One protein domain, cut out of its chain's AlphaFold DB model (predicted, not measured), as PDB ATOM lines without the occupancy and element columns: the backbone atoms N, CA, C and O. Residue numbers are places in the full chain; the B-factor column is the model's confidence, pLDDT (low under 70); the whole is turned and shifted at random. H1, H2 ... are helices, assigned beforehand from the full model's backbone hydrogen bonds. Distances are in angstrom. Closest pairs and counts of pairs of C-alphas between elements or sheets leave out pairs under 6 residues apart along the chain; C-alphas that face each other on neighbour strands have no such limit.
ATOM      1  N   CYS A  25     203.110 143.202 165.666       74.19
ATOM      2  CA  CYS A  25     202.673 141.900 166.136       74.19
ATOM      3  C   CYS A  25     201.190 141.761 165.806       74.19
ATOM      4  O   CYS A  25     200.389 142.633 166.163       74.19
ATOM      5  N   ASN A  26     200.841 140.688 165.103       77.75
ATOM      6  CA  ASN A  26     199.456 140.336 164.846       77.75
ATOM      7  C   ASN A  26     198.899 139.642 166.089       77.75
ATOM      8  O   ASN A  26     199.440 138.643 166.553       77.75
ATOM      9  N   LEU A  27     197.818 140.186 166.641       84.31
ATOM     10  CA  LEU A  27     197.098 139.558 167.743       84.31
ATOM     11  C   LEU A  27     195.813 138.939 167.207       84.31
ATOM     12  O   LEU A  27     194.985 139.628 166.607       84.31
ATOM     13  N   TYR A  28     195.641 137.651 167.476       89.69
ATOM     14  CA  TYR A  28     194.433 136.898 167.165       89.69
ATOM     15  C   TYR A  28     193.582 136.711 168.431       89.69
ATOM     16  O   TYR A  28     194.087 136.864 169.549       89.69
ATOM     17  N   PRO A  29     192.284 136.390 168.294       93.62
ATOM     18  CA  PRO A  29     191.516 135.852 169.410       93.62
ATOM     19  C   PRO A  29     192.221 134.625 170.006       93.62
ATOM     20  O   PRO A  29     192.843 133.852 169.281       93.62
ATOM     21  N   MET A  30     192.081 134.429 171.316       96.50
ATOM     22  CA  MET A  30     192.615 133.268 172.024       96.50
ATOM     23  C   MET A  30     192.128 131.975 171.373       96.50
ATOM     24  O   MET A  30     190.929 131.803 171.175       96.50
ATOM     25  N   THR A  31     193.039 131.054 171.097       97.38
ATOM     26  CA  THR A  31     192.757 129.694 170.626       97.38
ATOM     27  C   THR A  31     191.948 128.895 171.649       97.38
ATOM     28  O   THR A  31     191.886 129.225 172.837       97.38
ATOM     29  N   PHE A  32     191.374 127.765 171.225       97.62
ATOM     30  CA  PHE A  32     190.711 126.850 172.156       97.62
ATOM     31  C   PHE A  32     191.670 126.320 173.232       97.62
ATOM     32  O   PHE A  32     191.283 126.152 174.388       97.62
ATOM     33  N   ARG A  33     192.943 126.120 172.872       96.94
ATOM     34  CA  ARG A  33     194.003 125.722 173.804       96.94
ATOM     35  C   ARG A  33     194.202 126.790 174.877       96.94
ATOM     36  O   ARG A  33     194.136 126.480 176.062       96.94
ATOM     37  N   GLU A  34     194.350 128.053 174.489       97.75
ATOM     38  CA  GLU A  34     194.469 129.171 175.435       97.75
ATOM     39  C   GLU A  34     193.207 129.354 176.287       97.75
ATOM     40  O   GLU A  34     193.307 129.627 177.483       97.75
ATOM     41  N   PHE A  35     192.020 129.131 175.719       98.38
ATOM     42  CA  PHE A  35     190.766 129.122 176.472       98.38
ATOM     43  C   PHE A  35     190.729 128.020 177.544       98.38
ATOM     44  O   PHE A  35     190.302 128.275 178.675       98.38
ATOM     45  N   LEU A  36     191.200 126.806 177.233       98.25
ATOM     46  CA  LEU A  36     191.321 125.724 178.216       98.25
ATOM     47  C   LEU A  36     192.268 126.113 179.355       98.25
ATOM     48  O   LEU A  36     191.909 125.928 180.522       98.25
ATOM     49  N   ARG A  37     193.424 126.712 179.037       98.38
ATOM     50  CA  ARG A  37     194.369 127.227 180.044       98.38
ATOM     51  C   ARG A  37     193.730 128.292 180.928       98.38
ATOM     52  O   ARG A  37     193.770 128.178 182.151       98.38
ATOM     53  N   ALA A  38     193.049 129.269 180.329       98.06
ATOM     54  CA  ALA A  38     192.327 130.317 181.053       98.06
ATOM     55  C   ALA A  38     191.233 129.743 181.973       98.06
ATOM     56  O   ALA A  38     190.976 130.263 183.057       98.06
ATOM     57  N   CYS A  39     190.620 128.622 181.584       97.50
ATOM     58  CA  CYS A  39     189.665 127.883 182.409       97.50
ATOM     59  C   CYS A  39     190.309 126.982 183.483       97.50
ATOM     60  O   CYS A  39     189.580 126.255 184.167       97.50
ATOM     61  N   GLY A  40     191.637 126.995 183.634       97.75
ATOM     62  CA  GLY A  40     192.377 126.159 184.581       97.75
ATOM     63  C   GLY A  40     192.462 124.685 184.176       97.75
ATOM     64  O   GLY A  40     192.613 123.821 185.037       97.75
ATOM     65  N   GLN A  41     192.311 124.372 182.886       97.69
ATOM     66  CA  GLN A  41     192.347 123.008 182.351       97.69
ATOM     67  C   GLN A  41     193.662 122.694 181.615       97.69
ATOM     68  O   GLN A  41     193.639 122.057 180.563       97.69
ATOM     69  N   GLU A  42     194.808 123.100 182.175       97.44
ATOM     70  CA  GLU A  42     196.140 122.861 181.581       97.44
ATOM     71  C   GLU A  42     196.377 121.380 181.256       97.44
ATOM     72  O   GLU A  42     196.847 121.045 180.177       97.44
ATOM     73  N   ARG A  43     195.915 120.473 182.127       96.44
ATOM     74  CA  ARG A  43     196.028 119.018 181.928       96.44
ATOM     75  C   ARG A  43     195.410 118.519 180.620       96.44
ATOM     76  O   ARG A  43     195.854 117.506 180.095       96.44
ATOM     77  N   PHE A  44     194.365 119.173 180.103       96.81
ATOM     78  CA  PHE A  44     193.812 118.798 178.795       96.81
ATOM     79  C   PHE A  44     194.686 119.272 177.647       96.81
ATOM     80  O   PHE A  44     194.744 118.590 176.633       96.81
ATOM     81  N   VAL A  45     195.368 120.402 177.811       96.81
ATOM     82  CA  VAL A  45     196.329 120.895 176.826       96.81
ATOM     83  C   VAL A  45     197.552 119.978 176.793       96.81
ATOM     84  O   VAL A  45     197.923 119.513 175.722       96.81
ATOM     85  N   GLU A  46     198.084 119.608 177.960       95.69
ATOM     86  CA  GLU A  46     199.169 118.623 178.092       95.69
ATOM     87  C   GLU A  46     198.797 117.267 177.472       95.69
ATOM     88  O   GLU A  46     199.600 116.660 176.769       95.69
ATOM     89  N   LEU A  47     197.561 116.803 177.688       95.00
ATOM     90  CA  LEU A  47     197.063 115.555 177.106       95.00
ATOM     91  C   LEU A  47     196.928 115.617 175.577       95.00
ATOM     92  O   LEU A  47     197.139 114.617 174.898       95.00
ATOM     93  N   MET A  48     196.555 116.773 175.023       94.81
ATOM     94  CA  MET A  48     196.571 116.972 173.570       94.81
ATOM     95  C   MET A  48     198.009 116.905 173.048       94.81
ATOM     96  O   MET A  48     198.268 116.247 172.045       94.81
ATOM     97  N   ASP A  49     198.952 117.523 173.752       93.19
ATOM     98  CA  ASP A  49     200.355 117.585 173.330       93.19
ATOM     99  C   ASP A  49     201.068 116.236 173.423       93.19
ATOM    100  O   ASP A  49     201.978 115.975 172.641       93.19
ATOM    101  N   SER A  50     200.629 115.346 174.318       92.69
ATOM    102  CA  SER A  50     201.189 113.996 174.429       92.69
ATOM    103  C   SER A  50     200.780 113.052 173.296       92.69
ATOM    104  O   SER A  50     201.320 111.951 173.225       92.69
ATOM    105  N   GLN A  51     199.810 113.434 172.452       90.75
ATOM    106  CA  GLN A  51     199.259 112.611 171.364       90.75
ATOM    107  C   GLN A  51     198.746 111.222 171.808       90.75
ATOM    108  O   GLN A  51     198.592 110.309 170.995       90.75
ATOM    109  N   ASP A  52     198.421 111.047 173.095       93.50
ATOM    110  CA  ASP A  52     197.797 109.819 173.596       93.50
ATOM    111  C   ASP A  52     196.298 109.844 173.275       93.50
ATOM    112  O   ASP A  52     195.448 110.213 174.090       93.50
ATOM    113  N   PHE A  53     195.963 109.467 172.041       93.94
ATOM    114  CA  PHE A  53     194.591 109.515 171.540       93.94
ATOM    115  C   PHE A  53     193.631 108.574 172.276       93.94
ATOM    116  O   PHE A  53     192.427 108.839 172.315       93.94
ATOM    117  N   THR A  54     194.145 107.504 172.888       94.56
ATOM    118  CA  THR A  54     193.325 106.599 173.704       94.56
ATOM    119  C   THR A  54     192.918 107.302 174.991       94.56
ATOM    120  O   THR A  54     191.737 107.338 175.341       94.56
ATOM    121  N   MET A  55     193.872 107.945 175.662       94.50
ATOM    122  CA  MET A  55     193.581 108.717 176.862       94.50
ATOM    123  C   MET A  55     192.756 109.978 176.556       94.50
ATOM    124  O   MET A  55     191.874 110.340 177.339       94.50
ATOM    125  N   LEU A  56     192.957 110.608 175.398       93.69
ATOM    126  CA  LEU A  56     192.161 111.747 174.934       93.69
ATOM    127  C   LEU A  56     190.687 111.363 174.711       93.69
ATOM    128  O   LEU A  56     189.793 112.084 175.166       93.69
ATOM    129  N   SER A  57     190.425 110.199 174.101       94.25
ATOM    130  CA  SER A  57     189.065 109.669 173.898       94.25
ATOM    131  C   SER A  57     188.321 109.476 175.229       94.25
ATOM    132  O   SER A  57     187.150 109.854 175.342       94.25
ATOM    133  N   ASN A  58     189.013 109.045 176.295       96.88
ATOM    134  CA  ASN A  58     188.417 108.910 177.634       96.88
ATOM    135  C   ASN A  58     187.860 110.234 178.192       96.88
ATOM    136  O   ASN A  58     186.926 110.227 178.998       96.88
ATOM    137  N   PHE A  59     188.394 111.382 177.760       96.06
ATOM    138  CA  PHE A  59     187.936 112.711 178.179       96.06
ATOM    139  C   PHE A  59     187.139 113.464 177.108       96.06
ATOM    140  O   PHE A  59     186.736 114.610 177.353       96.06
ATOM    141  N   LYS A  60     186.829 112.826 175.969       92.88
ATOM    142  CA  LYS A  60     186.107 113.412 174.826       92.88
ATOM    143  C   LYS A  60     184.905 114.247 175.257       92.88
ATOM    144  O   LYS A  60     184.790 115.406 174.873       92.88
ATOM    145  N   SER A  61     184.012 113.683 176.074       90.31
ATOM    146  CA  SER A  61     182.770 114.357 176.493       90.31
ATOM    147  C   SER A  61     183.040 115.661 177.256       90.31
ATOM    148  O   SER A  61     182.401 116.687 177.005       90.31
ATOM    149  N   LYS A  62     184.041 115.654 178.146       95.38
ATOM    150  CA  LYS A  62     184.401 116.826 178.948       95.38
ATOM    151  C   LYS A  62     185.071 117.905 178.095       95.38
ATOM    152  O   LYS A  62     184.684 119.066 178.199       95.38
ATOM    153  N   ILE A  63     185.997 117.536 177.213       95.44
ATOM    154  CA  ILE A  63     186.650 118.480 176.292       95.44
ATOM    155  C   ILE A  63     185.629 119.051 175.293       95.44
ATOM    156  O   ILE A  63     185.599 120.256 175.055       95.44
ATOM    157  N   ALA A  64     184.713 118.222 174.785       91.12
ATOM    158  CA  ALA A  64     183.620 118.648 173.912       91.12
ATOM    159  C   ALA A  64     182.671 119.661 174.579       91.12
ATOM    160  O   ALA A  64     182.169 120.559 173.904       91.12
ATOM    161  N   ASN A  65     182.423 119.546 175.890       90.75
ATOM    162  CA  ASN A  65     181.672 120.561 176.636       90.75
ATOM    163  C   ASN A  65     182.407 121.904 176.651       90.75
ATOM    164  O   ASN A  65     181.786 122.925 176.367       90.75
ATOM    165  N   TYR A  66     183.721 121.906 176.901       95.75
ATOM    166  CA  TYR A  66     184.516 123.133 176.814       95.75
ATOM    167  C   TYR A  66     184.518 123.719 175.405       95.75
ATOM    168  O   TYR A  66     184.394 124.931 175.273       95.75
ATOM    169  N   LEU A  67     184.593 122.890 174.361       94.12
ATOM    170  CA  LEU A  67     184.510 123.365 172.980       94.12
ATOM    171  C   LEU A  67     183.147 124.018 172.688       94.12
ATOM    172  O   LEU A  67     183.096 125.084 172.085       94.12
ATOM    173  N   ARG A  68     182.040 123.442 173.178       90.12
ATOM    174  CA  ARG A  68     180.705 124.068 173.092       90.12
ATOM    175  C   ARG A  68     180.641 125.406 173.817       90.12
ATOM    176  O   ARG A  68     180.075 126.359 173.290       90.12
ATOM    177  N   THR A  69     181.227 125.495 175.006       91.75
ATOM    178  CA  THR A  69     181.336 126.768 175.721       91.75
ATOM    179  C   THR A  69     182.181 127.769 174.939       91.75
ATOM    180  O   THR A  69     181.781 128.921 174.810       91.75
ATOM    181  N   TYR A  70     183.299 127.336 174.365       95.31
ATOM    182  CA  TYR A  70     184.162 128.177 173.546       95.31
ATOM    183  C   TYR A  70     183.451 128.686 172.286       95.31
ATOM    184  O   TYR A  70     183.586 129.859 171.968       95.31
ATOM    185  N   TYR A  71     182.604 127.884 171.631       90.31
ATOM    186  CA  TYR A  71     181.756 128.374 170.534       90.31
ATOM    187  C   TYR A  71     180.847 129.536 170.950       90.31
ATOM    188  O   TYR A  71     180.574 130.422 170.142       90.31
ATOM    189  N   PHE A  72     180.377 129.549 172.201       90.12
ATOM    190  CA  PHE A  72     179.554 130.641 172.715       90.12
ATOM    191  C   PHE A  72     180.391 131.845 173.157       90.12
ATOM    192  O   PHE A  72     180.029 132.977 172.846       90.12
ATOM    193  N   VAL A  73     181.468 131.616 173.913       94.56
ATOM    194  CA  VAL A  73     182.310 132.670 174.508       94.56
ATOM    195  C   VAL A  73     183.199 133.338 173.451       94.56
ATOM    196  O   VAL A  73     183.349 134.562 173.449       94.56
ATOM    197  N   GLY A  74     183.730 132.548 172.520       92.94
ATOM    198  CA  GLY A  74     184.756 132.935 171.559       92.94
ATOM    199  C   GLY A  74     186.140 133.088 172.196       92.94
ATOM    200  O   GLY A  74     186.343 132.788 173.370       92.94
ATOM    201  N   GLY A  75     187.092 133.589 171.406       94.88
ATOM    202  CA  GLY A  75     188.474 133.841 171.835       94.88
ATOM    203  C   GLY A  75     188.766 135.285 172.257       94.88
ATOM    204  O   GLY A  75     189.910 135.622 172.537       94.88
ATOM    205  N   MET A  76     187.774 136.184 172.271       95.25
ATOM    206  CA  MET A  76     188.023 137.586 172.635       95.25
ATOM    207  C   MET A  76     188.447 137.674 174.112       95.25
ATOM    208  O   MET A  76     187.656 137.258 174.960       95.25
ATOM    209  N   PRO A  77     189.623 138.248 174.448       95.62
ATOM    210  CA  PRO A  77     190.161 138.197 175.810       95.62
ATOM    211  C   PRO A  77     189.195 138.695 176.889       95.62
ATOM    212  O   PRO A  77     189.040 138.039 177.913       95.62
ATOM    213  N   GLU A  78     188.473 139.793 176.637       96.25
ATOM    214  CA  GLU A  78     187.482 140.327 177.583       96.25
ATOM    215  C   GLU A  78     186.310 139.351 177.806       96.25
ATOM    216  O   GLU A  78     185.879 139.146 178.936       96.25
ATOM    217  N   ALA A  79     185.821 138.695 176.748       97.38
ATOM    218  CA  ALA A  79     184.737 137.714 176.854       97.38
ATOM    219  C   ALA A  79     185.189 136.449 177.602       97.38
ATOM    220  O   ALA A  79     184.456 135.934 178.451       97.38
ATOM    221  N   VAL A  80     186.408 135.976 177.318       98.19
ATOM    222  CA  VAL A  80     187.029 134.845 178.021       98.19
ATOM    223  C   VAL A  80     187.222 135.178 179.497       98.19
ATOM    224  O   VAL A  80     186.840 134.386 180.358       98.19
ATOM    225  N   GLU A  81     187.750 136.359 179.809       98.19
ATOM    226  CA  GLU A  81     187.962 136.814 181.180       98.19
ATOM    227  C   GLU A  81     186.646 136.900 181.965       98.19
ATOM    228  O   GLU A  81     186.567 136.385 183.084       98.19
ATOM    229  N   THR A  82     185.595 137.487 181.379       98.38
ATOM    230  CA  THR A  82     184.258 137.518 181.988       98.38
ATOM    231  C   THR A  82     183.758 136.107 182.267       98.38
ATOM    232  O   THR A  82     183.365 135.819 183.397       98.38
ATOM    233  N   TYR A  83     183.847 135.195 181.293       97.88
ATOM    234  CA  TYR A  83     183.429 133.809 181.497       97.88
ATOM    235  C   TYR A  83     184.202 133.128 182.635       97.88
ATOM    236  O   TYR A  83     183.598 132.461 183.477       97.88
ATOM    237  N   VAL A  84     185.525 133.297 182.691       98.06
ATOM    238  CA  VAL A  84     186.373 132.691 183.726       98.06
ATOM    239  C   VAL A  84     186.010 133.209 185.121       98.06
ATOM    240  O   VAL A  84     185.949 132.408 186.057       98.06
ATOM    241  N   LYS A  85     185.730 134.513 185.252       98.19
ATOM    242  CA  LYS A  85     185.400 135.168 186.528       98.19
ATOM    243  C   LYS A  85     183.988 134.864 187.020       98.19
ATOM    244  O   LYS A  85     183.807 134.635 188.211       98.19
ATOM    245  N   THR A  86     182.995 134.885 186.132       97.62
ATOM    246  CA  THR A  86     181.577 134.901 186.538       97.62
ATOM    247  C   THR A  86     180.856 133.598 186.235       97.62
ATOM    248  O   THR A  86     179.843 133.297 186.861       97.62
ATOM    249  N   ARG A  87     181.368 132.808 185.280       94.81
ATOM    250  CA  ARG A  87     180.706 131.614 184.723       94.81
ATOM    251  C   ARG A  87     179.295 131.895 184.183       94.81
ATOM    252  O   ARG A  87     178.537 130.958 183.947       94.81
ATOM    253  N   ASN A  88     178.969 133.165 183.937       92.69
ATOM    254  CA  ASN A  88     177.660 133.619 183.498       92.69
ATOM    255  C   ASN A  88     177.681 133.962 182.002       92.69
ATOM    256  O   ASN A  88     178.334 134.912 181.571       92.69
ATOM    257  N   LEU A  89     176.952 133.181 181.202       88.94
ATOM    258  CA  LEU A  89     176.897 133.360 179.751       88.94
ATOM    259  C   LEU A  89     176.125 134.620 179.328       88.94
ATOM    260  O   LEU A  89     176.422 135.174 178.269       88.94
ATOM    261  N   ASP A  90     175.198 135.119 180.146       93.38
ATOM    262  CA  ASP A  90     174.469 136.356 179.847       93.38
ATOM    263  C   ASP A  90     175.379 137.583 179.984       93.38
ATOM    264  O   ASP A  90     175.337 138.499 179.161       93.38
ATOM    265  N   GLU A  91     176.281 137.573 180.966       96.62
ATOM    266  CA  GLU A  91     177.295 138.622 181.121       96.62
ATOM    267  C   GLU A  91     178.310 138.599 179.975       96.62
ATOM    268  O   GLU A  91     178.657 139.644 179.425       96.62
ATOM    269  N   VAL A  92     178.723 137.405 179.538       94.38
ATOM    270  CA  VAL A  92     179.549 137.248 178.332       94.38
ATOM    271  C   VAL A  92     178.822 137.808 177.106       94.38
ATOM    272  O   VAL A  92     179.422 138.526 176.303       94.38
ATOM    273  N   ARG A  93     177.517 137.547 176.968       93.94
ATOM    274  CA  ARG A  93     176.709 138.091 175.868       93.94
ATOM    275  C   ARG A  93     176.635 139.616 175.919       93.94
ATOM    276  O   ARG A  93     176.713 140.258 174.872       93.94
ATOM    277  N   ALA A  94     176.531 140.205 177.109       94.81
ATOM    278  CA  ALA A  94     176.565 141.655 177.280       94.81
ATOM    279  C   ALA A  94     177.903 142.253 176.805       94.81
ATOM    280  O   ALA A  94     177.902 143.247 176.074       94.81
ATOM    281  N   VAL A  95     179.031 141.611 177.134       96.25
ATOM    282  CA  VAL A  95     180.367 141.985 176.631       96.25
ATOM    283  C   VAL A  95     180.425 141.907 175.106       96.25
ATOM    284  O   VAL A  95     180.818 142.875 174.455       96.25
ATOM    285  N   GLN A  96     179.981 140.797 174.515       92.94
ATOM    286  CA  GLN A  96     179.983 140.605 173.062       92.94
ATOM    287  C   GLN A  96     179.130 141.657 172.337       92.94
ATOM    288  O   GLN A  96     179.586 142.247 171.358       92.94
ATOM    289  N   ASN A  97     177.927 141.953 172.836       92.06
ATOM    290  CA  ASN A  97     177.052 142.974 172.254       92.06
ATOM    291  C   ASN A  97     177.681 144.371 172.332       92.06
ATOM    292  O   ASN A  97     177.649 145.119 171.355       92.06
ATOM    293  N   ARG A  98     178.309 144.707 173.465       95.00
ATOM    294  CA  ARG A  98     179.044 145.967 173.622       95.00
ATOM    295  C   ARG A  98     180.220 146.064 172.647       95.00
ATOM    296  O   ARG A  98     180.416 147.124 172.058       95.00
ATOM    297  N   LEU A  99     180.973 144.979 172.440       90.62
ATOM    298  CA  LEU A  99     182.067 144.930 171.461       90.62
ATOM    299  C   LEU A  99     181.553 145.127 170.028       90.62
ATOM    300  O   LEU A  99     182.112 145.935 169.291       90.62
ATOM    301  N   LEU A 100     180.466 144.453 169.644       87.62
ATOM    302  CA  LEU A 100     179.848 144.617 168.323       87.62
ATOM    303  C   LEU A 100     179.386 146.060 168.083       87.62
ATOM    304  O   LEU A 100     179.691 146.631 167.036       87.62
ATOM    305  N   MET A 101     178.737 146.681 169.074       87.25
ATOM    306  CA  MET A 101     178.358 148.098 169.012       87.25
ATOM    307  C   MET A 101     179.583 149.013 168.887       87.25
ATOM    308  O   MET A 101     179.561 149.988 168.135       87.25
ATOM    309  N   ALA A 102     180.672 148.717 169.602       86.75
ATOM    310  CA  ALA A 102     181.909 149.486 169.507       86.75
ATOM    311  C   ALA A 102     182.550 149.384 168.110       86.75
ATOM    312  O   ALA A 102     183.013 150.402 167.585       86.75
ATOM    313  N   TYR A 103     182.544 148.201 167.486       83.62
ATOM    314  CA  TYR A 103     183.010 148.019 166.107       83.62
ATOM    315  C   TYR A 103     182.154 148.797 165.105       83.62
ATOM    316  O   TYR A 103     182.700 149.558 164.305       83.62
ATOM    317  N   GLU A 104     180.826 148.687 165.182       82.62
ATOM    318  CA  GLU A 104     179.908 149.401 164.284       82.62
ATOM    319  C   GLU A 104     180.069 150.931 164.385       82.62
ATOM    320  O   GLU A 104     180.120 151.646 163.374       82.62
ATOM    321  N   ASN A 105     180.212 151.441 165.611       81.44
ATOM    322  CA  ASN A 105     180.442 152.861 165.857       81.44
ATOM    323  C   ASN A 105     181.795 153.329 165.306       81.44
ATOM    324  O   ASN A 105     181.864 154.399 164.698       81.44
ATOM    325  N   ASN A 106     182.859 152.533 165.458       80.06
ATOM    326  CA  ASN A 106     184.170 152.861 164.890       80.06
ATOM    327  C   ASN A 106     184.145 152.868 163.357       80.06
ATOM    328  O   ASN A 106     184.645 153.815 162.752       80.06
ATOM    329  N   LEU A 107     183.509 151.881 162.720       75.81
ATOM    330  CA  LEU A 107     183.343 151.856 161.261       75.81
ATOM    331  C   LEU A 107     182.617 153.107 160.750       75.81
ATOM    332  O   LEU A 107     183.001 153.683 159.735       75.81
ATOM    333  N   SER A 108     181.597 153.559 161.483       74.00
ATOM    334  CA  SER A 108     180.836 154.764 161.135       74.00
ATOM    335  C   SER A 108     181.646 156.057 161.316       74.00
ATOM    336  O   SER A 108     181.411 157.019 160.592       74.00
ATOM    337  N   LYS A 109     182.604 156.098 162.256       74.50
ATOM    338  CA  LYS A 109     183.429 157.286 162.552       74.50
ATOM    339  C   LYS A 109     184.438 157.610 161.445       74.50
ATOM    340  O   LYS A 109     184.764 158.776 161.247       74.50
ATOM    341  N   HIS A 110     184.942 156.590 160.754       69.94
ATOM    342  CA  HIS A 110     185.995 156.731 159.741       69.94
ATOM    343  C   HIS A 110     185.468 156.751 158.297       69.94
ATOM    344  O   HIS A 110     186.257 156.880 157.364       69.94
ATOM    345  N   ALA A 111     184.151 156.636 158.094       71.19
ATOM    346  CA  ALA A 111     183.534 156.664 156.772       71.19
ATOM    347  C   ALA A 111     182.963 158.061 156.442       71.19
ATOM    348  O   ALA A 111     182.349 158.688 157.307       71.19
TER     349      ALA A 111
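Overview. This is residues 25 to 111 of the 271 residues of the protein "ATP-binding protein" of Mediterraneibacter sp. SW178 (UniProt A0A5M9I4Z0). Short helices make a loose, flat body, and a long helix runs out of it as an arm. H1 is in the middle, with H2 folded back beside it, H4 running across it at about a right angle and H5 at its other end; H3 makes the corner between H2 and H4, while H6 folds back along H5 and then sticks out with residues 100 to 109. The printed part has 87 residues with six named helices, H1 to H6 in chain order, and no named strand: the class is all helix. The whole is loose, with a radius of gyration of the C-alphas of 15.8 A, and spans 53 by 31 by 17 A, the free part of H6 adding to the length.

Arrangement. H1, residues 32 to 38, and H2, residues 42 to 49, form a helical hairpin: they touch, closest at the C-alphas of Arg 33 and Val 45, 6.2 A apart, and run opposite ways at a shallow tilt of 28 degrees. H3, residues 53 to 58, and H2 touch only at the corner, and only just, with 3 pairs of C-alphas within 8 A; the closest are those of Leu 47 and Leu 56, 6.6 A apart. H4, residues 60 to 73, touches H1 with residues 66 to 70 alone, about perpendicular at 87 degrees; the closest C-alphas are those of Phe 32 and Tyr 70, 6.8 A apart. H3 and H4 meet only through their link. H5, residues 77 to 86, touches H1 at a steep tilt of 49 degrees, the same way, with the C-alphas of Ala 38 and Val 84 closest at 6.9 A. H6, residues 89 to 109, forms a helical hairpin with H5, opposite ways at a shallow tilt of 24 degrees; it touches H5 with residues 89 to 96 alone, and the closest C-alphas, of Ala 79 and Val 92, are 5.4 A apart. H6 is apart from H1, H2 and H3. In H1 to H6 every O i to N i+4 pair is within hydrogen-bond range.

Along the chain. H1 begins at C-alpha 32, (190.711, 126.850, 172.156). H1, H2 and H3 have 7, 8 and 6 residues. H4 is 19.6 A long, H5 14.1 A and H6 30.2 A, from C-alpha 89 at (176.897, 133.360, 179.751) to C-alpha 109 at (183.429, 157.286, 162.552).

Size, cuts and confidence. The two C-alphas farthest apart are those of Thr 54 and Ala 111, 53.7 A. The printed part has no cut, and the five links between helices are tight. Residues 49 to 54 and 100 to 111 stand free. The mean pLDDT of the printed part is 92.3; residue 110 is under 70.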